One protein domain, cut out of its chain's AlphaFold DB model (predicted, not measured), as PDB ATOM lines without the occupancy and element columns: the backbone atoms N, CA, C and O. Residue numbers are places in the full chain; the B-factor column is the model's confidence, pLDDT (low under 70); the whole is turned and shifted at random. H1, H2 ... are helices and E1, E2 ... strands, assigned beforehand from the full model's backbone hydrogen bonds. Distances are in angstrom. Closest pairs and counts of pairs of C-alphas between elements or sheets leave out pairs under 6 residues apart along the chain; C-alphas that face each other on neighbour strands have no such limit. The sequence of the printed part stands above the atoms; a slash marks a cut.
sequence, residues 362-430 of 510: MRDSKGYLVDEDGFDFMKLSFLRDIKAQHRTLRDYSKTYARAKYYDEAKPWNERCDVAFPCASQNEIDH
ATOM      1  N   MET A 362     -19.336  -5.309 -48.309       73.06
ATOM      2  CA  MET A 362     -20.412  -5.485 -49.299       73.06
ATOM      3  C   MET A 362     -21.453  -6.518 -48.837       73.06
ATOM      4  O   MET A 362     -21.095  -7.611 -48.404       73.06
ATOM      5  N   ARG A 363     -22.750  -6.210 -48.974       73.69
ATOM      6  CA  ARG A 363     -23.874  -7.091 -48.598       73.69
ATOM      7  C   ARG A 363     -24.570  -7.707 -49.822       73.69
ATOM      8  O   ARG A 363     -24.616  -7.103 -50.892       73.69
ATOM      9  N   ASP A 364     -25.153  -8.893 -49.661       73.94
ATOM     10  CA  ASP A 364     -26.235  -9.405 -50.510       73.94
ATOM     11  C   ASP A 364     -27.389  -9.993 -49.673       73.94
ATOM     12  O   ASP A 364     -27.388  -9.924 -48.445       73.94
ATOM     13  N   SER A 365     -28.412 -10.549 -50.329       75.06
ATOM     14  CA  SER A 365     -29.594 -11.101 -49.650       75.06
ATOM     15  C   SER A 365     -29.331 -12.359 -48.813       75.06
ATOM     16  O   SER A 365     -30.258 -12.834 -48.164       75.06
ATOM     17  N   LYS A 366     -28.106 -12.906 -48.823       80.88
ATOM     18  CA  LYS A 366     -27.714 -14.078 -48.029       80.88
ATOM     19  C   LYS A 366     -26.742 -13.748 -46.901       80.88
ATOM     20  O   LYS A 366     -26.648 -14.524 -45.966       80.88
ATOM     21  N   GLY A 367     -26.041 -12.618 -46.953       83.62
ATOM     22  CA  GLY A 367     -25.055 -12.257 -45.937       83.62
ATOM     23  C   GLY A 367     -24.186 -11.077 -46.355       83.62
ATOM     24  O   GLY A 367     -24.509 -10.361 -47.306       83.62
ATOM     25  N   TYR A 368     -23.058 -10.878 -45.677       84.50
ATOM     26  CA  TYR A 368     -22.106  -9.820 -46.024       84.50
ATOM     27  C   TYR A 368     -20.656 -10.301 -46.066       84.50
ATOM     28  O   TYR A 368     -20.269 -11.306 -45.472       84.50
ATOM     29  N   LEU A 369     -19.865  -9.568 -46.837       86.12
ATOM     30  CA  LEU A 369     -18.458  -9.780 -47.112       86.12
ATOM     31  C   LEU A 369     -17.666  -8.613 -46.521       86.12
ATOM     32  O   LEU A 369     -17.984  -7.462 -46.814       86.12
ATOM     33  N   VAL A 370     -16.621  -8.922 -45.755       85.19
ATOM     34  CA  VAL A 370     -15.635  -7.958 -45.250       85.19
ATOM     35  C   VAL A 370     -14.271  -8.276 -45.843       85.19
ATOM     36  O   VAL A 370     -13.849  -9.432 -45.837       85.19
ATOM     37  N   ASP A 371     -13.567  -7.261 -46.327       85.75
ATOM     38  CA  ASP A 371     -12.191  -7.342 -46.812       85.75
ATOM     39  C   ASP A 371     -11.340  -6.293 -46.082       85.75
ATOM     40  O   ASP A 371     -11.494  -5.090 -46.290       85.75
ATOM     41  N   GLU A 372     -10.451  -6.760 -45.199       80.38
ATOM     42  CA  GLU A 372      -9.591  -5.912 -44.357       80.38
ATOM     43  C   GLU A 372      -8.632  -5.016 -45.160       80.38
ATOM     44  O   GLU A 372      -8.146  -4.022 -44.628       80.38
ATOM     45  N   ASP A 373      -8.346  -5.362 -46.420       81.38
ATOM     46  CA  ASP A 373      -7.510  -4.562 -47.324       81.38
ATOM     47  C   ASP A 373      -8.334  -3.577 -48.177       81.38
ATOM     48  O   ASP A 373      -7.794  -2.919 -49.066       81.38
ATOM     49  N   GLY A 374      -9.649  -3.484 -47.949       78.62
ATOM     50  CA  GLY A 374     -10.563  -2.695 -48.772       78.62
ATOM     51  C   GLY A 374     -10.804  -3.301 -50.160       78.62
ATOM     52  O   GLY A 374     -10.223  -4.325 -50.531       78.62
ATOM     53  N   PHE A 375     -11.665  -2.661 -50.955       77.69
ATOM     54  CA  PHE A 375     -11.930  -3.064 -52.338       77.69
ATOM     55  C   PHE A 375     -11.233  -2.121 -53.323       77.69
ATOM     56  O   PHE A 375     -11.633  -0.972 -53.496       77.69
ATOM     57  N   ASP A 376     -10.197  -2.627 -53.989       77.81
ATOM     58  CA  ASP A 376      -9.587  -1.992 -55.156       77.81
ATOM     59  C   ASP A 376     -10.402  -2.254 -56.442       77.81
ATOM     60  O   ASP A 376     -11.363  -3.027 -56.462       77.81
ATOM     61  N   PHE A 377     -10.007  -1.623 -57.550       73.88
ATOM     62  CA  PHE A 377     -10.685  -1.759 -58.843       73.88
ATOM     63  C   PHE A 377     -10.759  -3.211 -59.361       73.88
ATOM     64  O   PHE A 377     -11.771  -3.606 -59.942       73.88
ATOM     65  N   MET A 378      -9.727  -4.030 -59.131       79.38
ATOM     66  CA  MET A 378      -9.697  -5.431 -59.564       79.38
ATOM     67  C   MET A 378     -10.630  -6.287 -58.703       79.38
ATOM     68  O   MET A 378     -11.398  -7.089 -59.238       79.38
ATOM     69  N   LYS A 379     -10.626  -6.059 -57.385       83.62
ATOM     70  CA  LYS A 379     -11.570  -6.658 -56.431       83.62
ATOM     71  C   LYS A 379     -13.022  -6.326 -56.795       83.62
ATOM     72  O   LYS A 379     -13.855  -7.229 -56.882       83.62
ATOM     73  N   LEU A 380     -13.320  -5.056 -57.092       79.31
ATOM     74  CA  LEU A 380     -14.641  -4.607 -57.550       79.31
ATOM     75  C   LEU A 380     -15.032  -5.222 -58.901       79.31
ATOM     76  O   LEU A 380     -16.180  -5.636 -59.069       79.31
ATOM     77  N   SER A 381     -14.101  -5.345 -59.855       76.62
ATOM     78  CA  SER A 381     -14.361  -6.041 -61.123       76.62
ATOM     79  C   SER A 381     -14.718  -7.512 -60.889       76.62
ATOM     80  O   SER A 381     -15.707  -7.995 -61.434       76.62
ATOM     81  N   PHE A 382     -13.993  -8.212 -60.010       82.88
ATOM     82  CA  PHE A 382     -14.288  -9.608 -59.686       82.88
ATOM     83  C   PHE A 382     -15.634  -9.779 -58.961       82.88
ATOM     84  O   PHE A 382     -16.369 -10.730 -59.231       82.88
ATOM     85  N   LEU A 383     -16.015  -8.835 -58.092       83.12
ATOM     86  CA  LEU A 383     -17.351  -8.787 -57.483       83.12
ATOM     87  C   LEU A 383     -18.454  -8.568 -58.533       83.12
ATOM     88  O   LEU A 383     -19.495  -9.231 -58.475       83.12
ATOM     89  N   ARG A 384     -18.217  -7.705 -59.530       78.00
ATOM     90  CA  ARG A 384     -19.120  -7.521 -60.679       78.00
ATOM     91  C   ARG A 384     -19.248  -8.806 -61.500       78.00
ATOM     92  O   ARG A 384     -20.371  -9.174 -61.827       78.00
ATOM     93  N   ASP A 385     -18.159  -9.534 -61.749       80.81
ATOM     94  CA  ASP A 385     -18.185 -10.819 -62.469       80.81
ATOM     95  C   ASP A 385     -18.915 -11.926 -61.690       80.81
ATOM     96  O   ASP A 385     -19.692 -12.688 -62.271       80.81
ATOM     97  N   ILE A 386     -18.729 -11.995 -60.365       83.12
ATOM     98  CA  ILE A 386     -19.505 -12.873 -59.472       83.12
ATOM     99  C   ILE A 386     -21.004 -12.572 -59.624       83.12
ATOM    100  O   ILE A 386     -21.795 -13.487 -59.865       83.12
ATOM    101  N   LYS A 387     -21.407 -11.299 -59.533       79.88
ATOM    102  CA  LYS A 387     -22.824 -10.903 -59.584       79.88
ATOM    103  C   LYS A 387     -23.442 -11.021 -60.980       79.88
ATOM    104  O   LYS A 387     -24.574 -11.487 -61.081       79.88
ATOM    105  N   ALA A 388     -22.701 -10.710 -62.043       72.62
ATOM    106  CA  ALA A 388     -23.136 -10.898 -63.431       72.62
ATOM    107  C   ALA A 388     -23.367 -12.377 -63.790       72.62
ATOM    108  O   ALA A 388     -24.192 -12.687 -64.645       72.62
ATOM    109  N   GLN A 389     -22.671 -13.294 -63.112       78.69
ATOM    110  CA  GLN A 389     -22.847 -14.744 -63.239       78.69
ATOM    111  C   GLN A 389     -23.834 -15.320 -62.200       78.69
ATOM    112  O   GLN A 389     -23.911 -16.535 -62.037       78.69
ATOM    113  N   HIS A 390     -24.572 -14.463 -61.478       76.06
ATOM    114  CA  HIS A 390     -25.500 -14.820 -60.394       76.06
ATOM    115  C   HIS A 390     -24.879 -15.678 -59.264       76.06
ATOM    116  O   HIS A 390     -25.581 -16.410 -58.564       76.06
ATOM    117  N   ARG A 391     -23.560 -15.573 -59.049       83.38
ATOM    118  CA  ARG A 391     -22.822 -16.304 -58.009       83.38
ATOM    119  C   ARG A 391     -22.875 -15.587 -56.649       83.38
ATOM    120  O   ARG A 391     -23.186 -14.399 -56.533       83.38
ATOM    121  N   THR A 392     -22.597 -16.341 -55.588       84.50
ATOM    122  CA  THR A 392     -22.627 -15.862 -54.191       84.50
ATOM    123  C   THR A 392     -21.375 -15.065 -53.826       84.50
ATOM    124  O   THR A 392     -20.290 -15.422 -54.281       84.50
ATOM    125  N   LEU A 393     -21.475 -14.078 -52.922       85.44
ATOM    126  CA  LEU A 393     -20.298 -13.356 -52.399       85.44
ATOM    127  C   LEU A 393     -19.266 -14.281 -51.720       85.44
ATOM    128  O   LEU A 393     -18.076 -13.986 -51.744       85.44
ATOM    129  N   ARG A 394     -19.684 -15.456 -51.227       87.00
ATOM    130  CA  ARG A 394     -18.811 -16.540 -50.735       87.00
ATOM    131  C   ARG A 394     -17.795 -17.061 -51.776       87.00
ATOM    132  O   ARG A 394     -16.842 -17.741 -51.407       87.00
ATOM    133  N   ASP A 395     -17.957 -16.765 -53.068       87.25
ATOM    134  CA  ASP A 395     -16.920 -17.053 -54.073       87.25
ATOM    135  C   ASP A 395     -15.735 -16.081 -54.003       87.25
ATOM    136  O   ASP A 395     -14.635 -16.442 -54.413       87.25
ATOM    137  N   TYR A 396     -15.925 -14.878 -53.460       87.88
ATOM    138  CA  TYR A 396     -14.868 -13.877 -53.349       87.88
ATOM    139  C   TYR A 396     -13.774 -14.298 -52.358       87.88
ATOM    140  O   TYR A 396     -12.586 -14.241 -52.679       87.88
ATOM    141  N   SER A 397     -14.165 -14.813 -51.187       86.81
ATOM    142  CA  SER A 397     -13.240 -15.296 -50.150       86.81
ATOM    143  C   SER A 397     -12.480 -16.577 -50.534       86.81
ATOM    144  O   SER A 397     -11.562 -16.982 -49.825       86.81
ATOM    145  N   LYS A 398     -12.802 -17.203 -51.679       88.69
ATOM    146  CA  LYS A 398     -11.982 -18.270 -52.286       88.69
ATOM    147  C   LYS A 398     -10.764 -17.714 -53.032       88.69
ATOM    148  O   LYS A 398      -9.766 -18.416 -53.152       88.69
ATOM    149  N   THR A 399     -10.856 -16.482 -53.534       88.81
ATOM    150  CA  THR A 399      -9.776 -15.787 -54.255       88.81
ATOM    151  C   THR A 399      -8.959 -14.909 -53.311       88.81
ATOM    152  O   THR A 399      -7.731 -14.935 -53.351       88.81
ATOM    153  N   TYR A 400      -9.625 -14.158 -52.431       87.69
ATOM    154  CA  TYR A 400      -8.990 -13.207 -51.519       87.69
ATOM    155  C   TYR A 400      -8.982 -13.758 -50.091       87.69
ATOM    156  O   TYR A 400      -9.948 -13.619 -49.348       87.69
ATOM    157  N   ALA A 401      -7.867 -14.381 -49.698       84.38
ATOM    158  CA  ALA A 401      -7.747 -15.142 -48.447       84.38
ATOM    159  C   ALA A 401      -7.885 -14.320 -47.143       84.38
ATOM    160  O   ALA A 401      -8.048 -14.909 -46.076       84.38
ATOM    161  N   ARG A 402      -7.819 -12.981 -47.206       84.69
ATOM    162  CA  ARG A 402      -8.095 -12.086 -46.064       84.69
ATOM    163  C   ARG A 402      -9.557 -11.646 -45.958       84.69
ATOM    164  O   ARG A 402      -9.937 -11.060 -44.948       84.69
ATOM    165  N   ALA A 403     -10.377 -11.949 -46.961       87.12
ATOM    166  CA  ALA A 403     -11.782 -11.587 -46.965       87.12
ATOM    167  C   ALA A 403     -12.645 -12.649 -46.270       87.12
ATOM    168  O   ALA A 403     -12.513 -13.850 -46.515       87.12
ATOM    169  N   LYS A 404     -13.555 -12.196 -45.412       88.19
ATOM    170  CA  LYS A 404     -14.435 -13.027 -44.582       88.19
ATOM    171  C   LYS A 404     -15.870 -12.848 -45.060       88.19
ATOM    172  O   LYS A 404     -16.310 -11.724 -45.275       88.19
ATOM    173  N   TYR A 405     -16.593 -13.951 -45.235       89.06
ATOM    174  CA  TYR A 405     -18.020 -13.929 -45.555       89.06
ATOM    175  C   TYR A 405     -18.819 -14.447 -44.363       89.06
ATOM    176  O   TYR A 405     -18.530 -15.536 -43.858       89.06
ATOM    177  N   TYR A 406     -19.820 -13.680 -43.949       87.44
ATOM    178  CA  TYR A 406     -20.723 -13.992 -42.851       87.44
ATOM    179  C   TYR A 406     -22.122 -14.250 -43.419       87.44
ATOM    180  O   TYR A 406     -22.715 -13.366 -44.039       87.44
ATOM    181  N   ASP A 407     -22.628 -15.470 -43.227       88.69
ATOM    182  CA  ASP A 407     -23.967 -15.880 -43.674       88.69
ATOM    183  C   ASP A 407     -25.064 -15.360 -42.733       88.69
ATOM    184  O   ASP A 407     -24.844 -15.203 -41.534       88.69
ATOM    185  N   GLU A 408     -26.233 -15.087 -43.311       85.31
ATOM    186  CA  GLU A 408     -27.504 -14.662 -42.695       85.31
ATOM    187  C   GLU A 408     -27.442 -13.432 -41.762       85.31
ATOM    188  O   GLU A 408     -28.418 -13.084 -41.098       85.31
ATOM    189  N   ALA A 409     -26.317 -12.712 -41.752       83.12
ATOM    190  CA  ALA A 409     -26.050 -11.598 -40.850       83.12
ATOM    191  C   ALA A 409     -26.164 -10.209 -41.517       83.12
ATOM    192  O   ALA A 409     -26.041 -10.052 -42.735       83.12
ATOM    193  N   LYS A 410     -26.366  -9.175 -40.687       78.81
ATOM    194  CA  LYS A 410     -26.272  -7.752 -41.061       78.81
ATOM    195  C   LYS A 410     -24.862  -7.199 -40.764       78.81
ATOM    196  O   LYS A 410     -24.264  -7.615 -39.770       78.81
ATOM    197  N   PRO A 411     -24.353  -6.234 -41.555       77.75
ATOM    198  CA  PRO A 411     -23.008  -5.678 -41.379       77.75
ATOM    199  C   PRO A 411     -22.861  -4.639 -40.257       77.75
ATOM    200  O   PRO A 411     -21.744  -4.263 -39.922       77.75
ATOM    201  N   TRP A 412     -23.958  -4.170 -39.656       78.44
ATOM    202  CA  TRP A 412     -23.999  -2.980 -38.788       78.44
ATOM    203  C   TRP A 412     -23.332  -3.129 -37.406       78.44
ATOM    204  O   TRP A 412     -23.414  -2.227 -36.578       78.44
ATOM    205  N   ASN A 413     -22.662  -4.260 -37.160       77.69
ATOM    206  CA  ASN A 413     -21.816  -4.497 -35.986       77.69
ATOM    207  C   ASN A 413     -20.309  -4.357 -36.290       77.69
ATOM    208  O   ASN A 413     -19.501  -4.380 -35.360       77.69
ATOM    209  N   GLU A 414     -19.917  -4.242 -37.563       77.38
ATOM    210  CA  GLU A 414     -18.531  -3.964 -37.958       77.38
ATOM    211  C   GLU A 414     -18.195  -2.480 -37.724       77.38
ATOM    212  O   GLU A 414     -19.058  -1.606 -37.826       77.38
ATOM    213  N   ARG A 415     -16.931  -2.174 -37.404       71.12
ATOM    214  CA  ARG A 415     -16.492  -0.789 -37.162       71.12
ATOM    215  C   ARG A 415     -16.215  -0.053 -38.471       71.12
ATOM    216  O   ARG A 415     -15.397  -0.509 -39.267       71.12
ATOM    217  N   CYS A 416     -16.834   1.110 -38.647       65.31
ATOM    218  CA  CYS A 416     -16.636   2.000 -39.790       65.31
ATOM    219  C   CYS A 416     -16.859   3.467 -39.397       65.31
ATOM    220  O   CYS A 416     -17.725   3.758 -38.574       65.31
ATOM    221  N   ASP A 417     -16.143   4.392 -40.039       60.69
ATOM    222  CA  ASP A 417     -16.347   5.840 -39.865       60.69
ATOM    223  C   ASP A 417     -17.616   6.339 -40.591       60.69
ATOM    224  O   ASP A 417     -18.238   7.318 -40.182       60.69
ATOM    225  N   VAL A 418     -18.011   5.658 -41.678       61.84
ATOM    226  CA  VAL A 418     -19.190   5.970 -42.504       61.84
ATOM    227  C   VAL A 418     -19.864   4.675 -42.969       61.84
ATOM    228  O   VAL A 418     -19.195   3.771 -43.470       61.84
ATOM    229  N   ALA A 419     -21.194   4.604 -42.854       61.69
ATOM    230  CA  ALA A 419     -22.016   3.477 -43.295       61.69
ATOM    231  C   ALA A 419     -22.953   3.876 -44.451       61.69
ATOM    232  O   ALA A 419     -23.544   4.955 -44.435       61.69
ATOM    233  N   PHE A 420     -23.125   2.982 -45.430       67.06
ATOM    234  CA  PHE A 420     -23.941   3.210 -46.630       67.06
ATOM    235  C   PHE A 420     -25.030   2.122 -46.773       67.06
ATOM    236  O   PHE A 420     -24.770   1.080 -47.380       67.06
ATOM    237  N   PRO A 421     -26.243   2.310 -46.212       62.66
ATOM    238  CA  PRO A 421     -27.370   1.398 -46.431       62.66
ATOM    239  C   PRO A 421     -27.867   1.511 -47.879       62.66
ATOM    240  O   PRO A 421     -28.183   2.604 -48.350       62.66
ATOM    241  N   CYS A 422     -27.871   0.396 -48.610       63.69
ATOM    242  CA  CYS A 422     -28.003   0.365 -50.075       63.69
ATOM    243  C   CYS A 422     -28.672  -0.915 -50.627       63.69
ATOM    244  O   CYS A 422     -28.723  -1.083 -51.845       63.69
ATOM    245  N   ALA A 423     -29.163  -1.834 -49.785       59.91
ATOM    246  CA  ALA A 423     -29.736  -3.111 -50.227       59.91
ATOM    247  C   ALA A 423     -31.272  -3.168 -50.161       59.91
ATOM    248  O   ALA A 423     -31.884  -3.801 -51.024       59.91
ATOM    249  N   SER A 424     -31.913  -2.548 -49.162       59.50
ATOM    250  CA  SER A 424     -33.382  -2.535 -49.051       59.50
ATOM    251  C   SER A 424     -33.932  -1.372 -48.220       59.50
ATOM    252  O   SER A 424     -33.241  -0.784 -47.393       59.50
ATOM    253  N   GLN A 425     -35.227  -1.091 -48.382       54.91
ATOM    254  CA  GLN A 425     -35.989  -0.309 -47.402       54.91
ATOM    255  C   GLN A 425     -35.935  -1.002 -46.027       54.91
ATOM    256  O   GLN A 425     -35.867  -2.233 -45.962       54.91
ATOM    257  N   ASN A 426     -35.938  -0.213 -44.946       61.78
ATOM    258  CA  ASN A 426     -35.873  -0.673 -43.550       61.78
ATOM    259  C   ASN A 426     -34.703  -1.651 -43.262       61.78
ATOM    260  O   ASN A 426     -34.824  -2.578 -42.465       61.78
ATOM    261  N   GLU A 427     -33.562  -1.455 -43.936       63.53
ATOM    262  CA  GLU A 427     -32.353  -2.288 -43.816       63.53
ATOM    263  C   GLU A 427     -31.604  -2.125 -42.476       63.53
ATOM    264  O   GLU A 427     -31.038  -3.100 -41.969       63.53
ATOM    265  N   ILE A 428     -31.613  -0.909 -41.922       66.00
ATOM    266  CA  ILE A 428     -31.095  -0.566 -40.590       66.00
ATOM    267  C   ILE A 428     -32.302  -0.395 -39.665       66.00
ATOM    268  O   ILE A 428     -33.186   0.412 -39.951       66.00
ATOM    269  N   ASP A 429     -32.338  -1.142 -38.564       71.38
ATOM    270  CA  ASP A 429     -33.311  -0.967 -37.486       71.38
ATOM    271  C   ASP A 429     -32.719  -0.208 -36.280       71.38
ATOM    272  O   ASP A 429     -31.567   0.231 -36.283       71.38
ATOM    273  N   HIS A 430     -33.520  -0.005 -35.231       68.38
ATOM    274  CA  HIS A 430     -33.092   0.747 -34.048       68.38
ATOM    275  C   HIS A 430     -31.913   0.094 -33.300       68.38
ATOM    276  O   HIS A 430     -31.099   0.807 -32.718       68.38
TER     277      HIS A 430
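Overview. This is residues 362 to 430 of the 510 residues of the protein "ELFV_dehydrog domain-containing protein" of Cynara cardunculus var. scolymus (UniProt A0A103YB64). A small three-stranded sheet stands in the middle, with the short helix H2 over one face and the longer helix H1 farther out beside H2; residues 408 to 430, with no named element, trail away from the helices. The 69 printed residues hold, in order, E1, E2, H1, H2 and E3, with under half of the residues in these elements. The sheet, E1 E2 E3, is antiparallel and the class is mixed, helices and strands. The whole is compact, with a radius of gyration of the C-alphas of 12.1 A and spans of 35 by 25 by 20 A.

Along the chain. Find C-alpha 362 at (-20.412, -5.485, -49.299), where E1, residues 362 to 364, begins. E2 follows at residues 367 to 371, 13.8 A long. From C-alpha 377 at (-10.685, -1.759, -58.843), H1 runs 16.1 A to residue 388. H2 takes residues 393 to 398, and E3, residues 403 to 407, ends at (-23.967, -15.880, -43.674).

Arrangement. Look first at the hairpin E1 and E2, where N 362 and O 369 are 2.9 A apart, within hydrogen-bond range. On E2's other side is E3, with N 370 and O 404 at 2.9 A. H2 is on the sheet at a height of 8.0 A, over E3 and only just not over E2; C-alphas 397 and 403 are their closest, 5.1 A for H2 and E3. H1 is not on the sheet; its residues 382 to 386 alone touch H2, closest at C-alphas 383 and 396, 7.0 A, at a steep tilt of 53 degrees, opposite ways. Every O i to N i+4 pair of H1 is within range; H2 has 0 of 2, but 2 of 3 O i to N i+3 pairs.

Size, cuts and confidence. The C-alphas of Met 378 and His 430 are farthest apart, at 35.2 A. The printed part has no cut, and its four links between elements are tight. Confidence is low, under 70, at residues 416 to 428 and at residue 430.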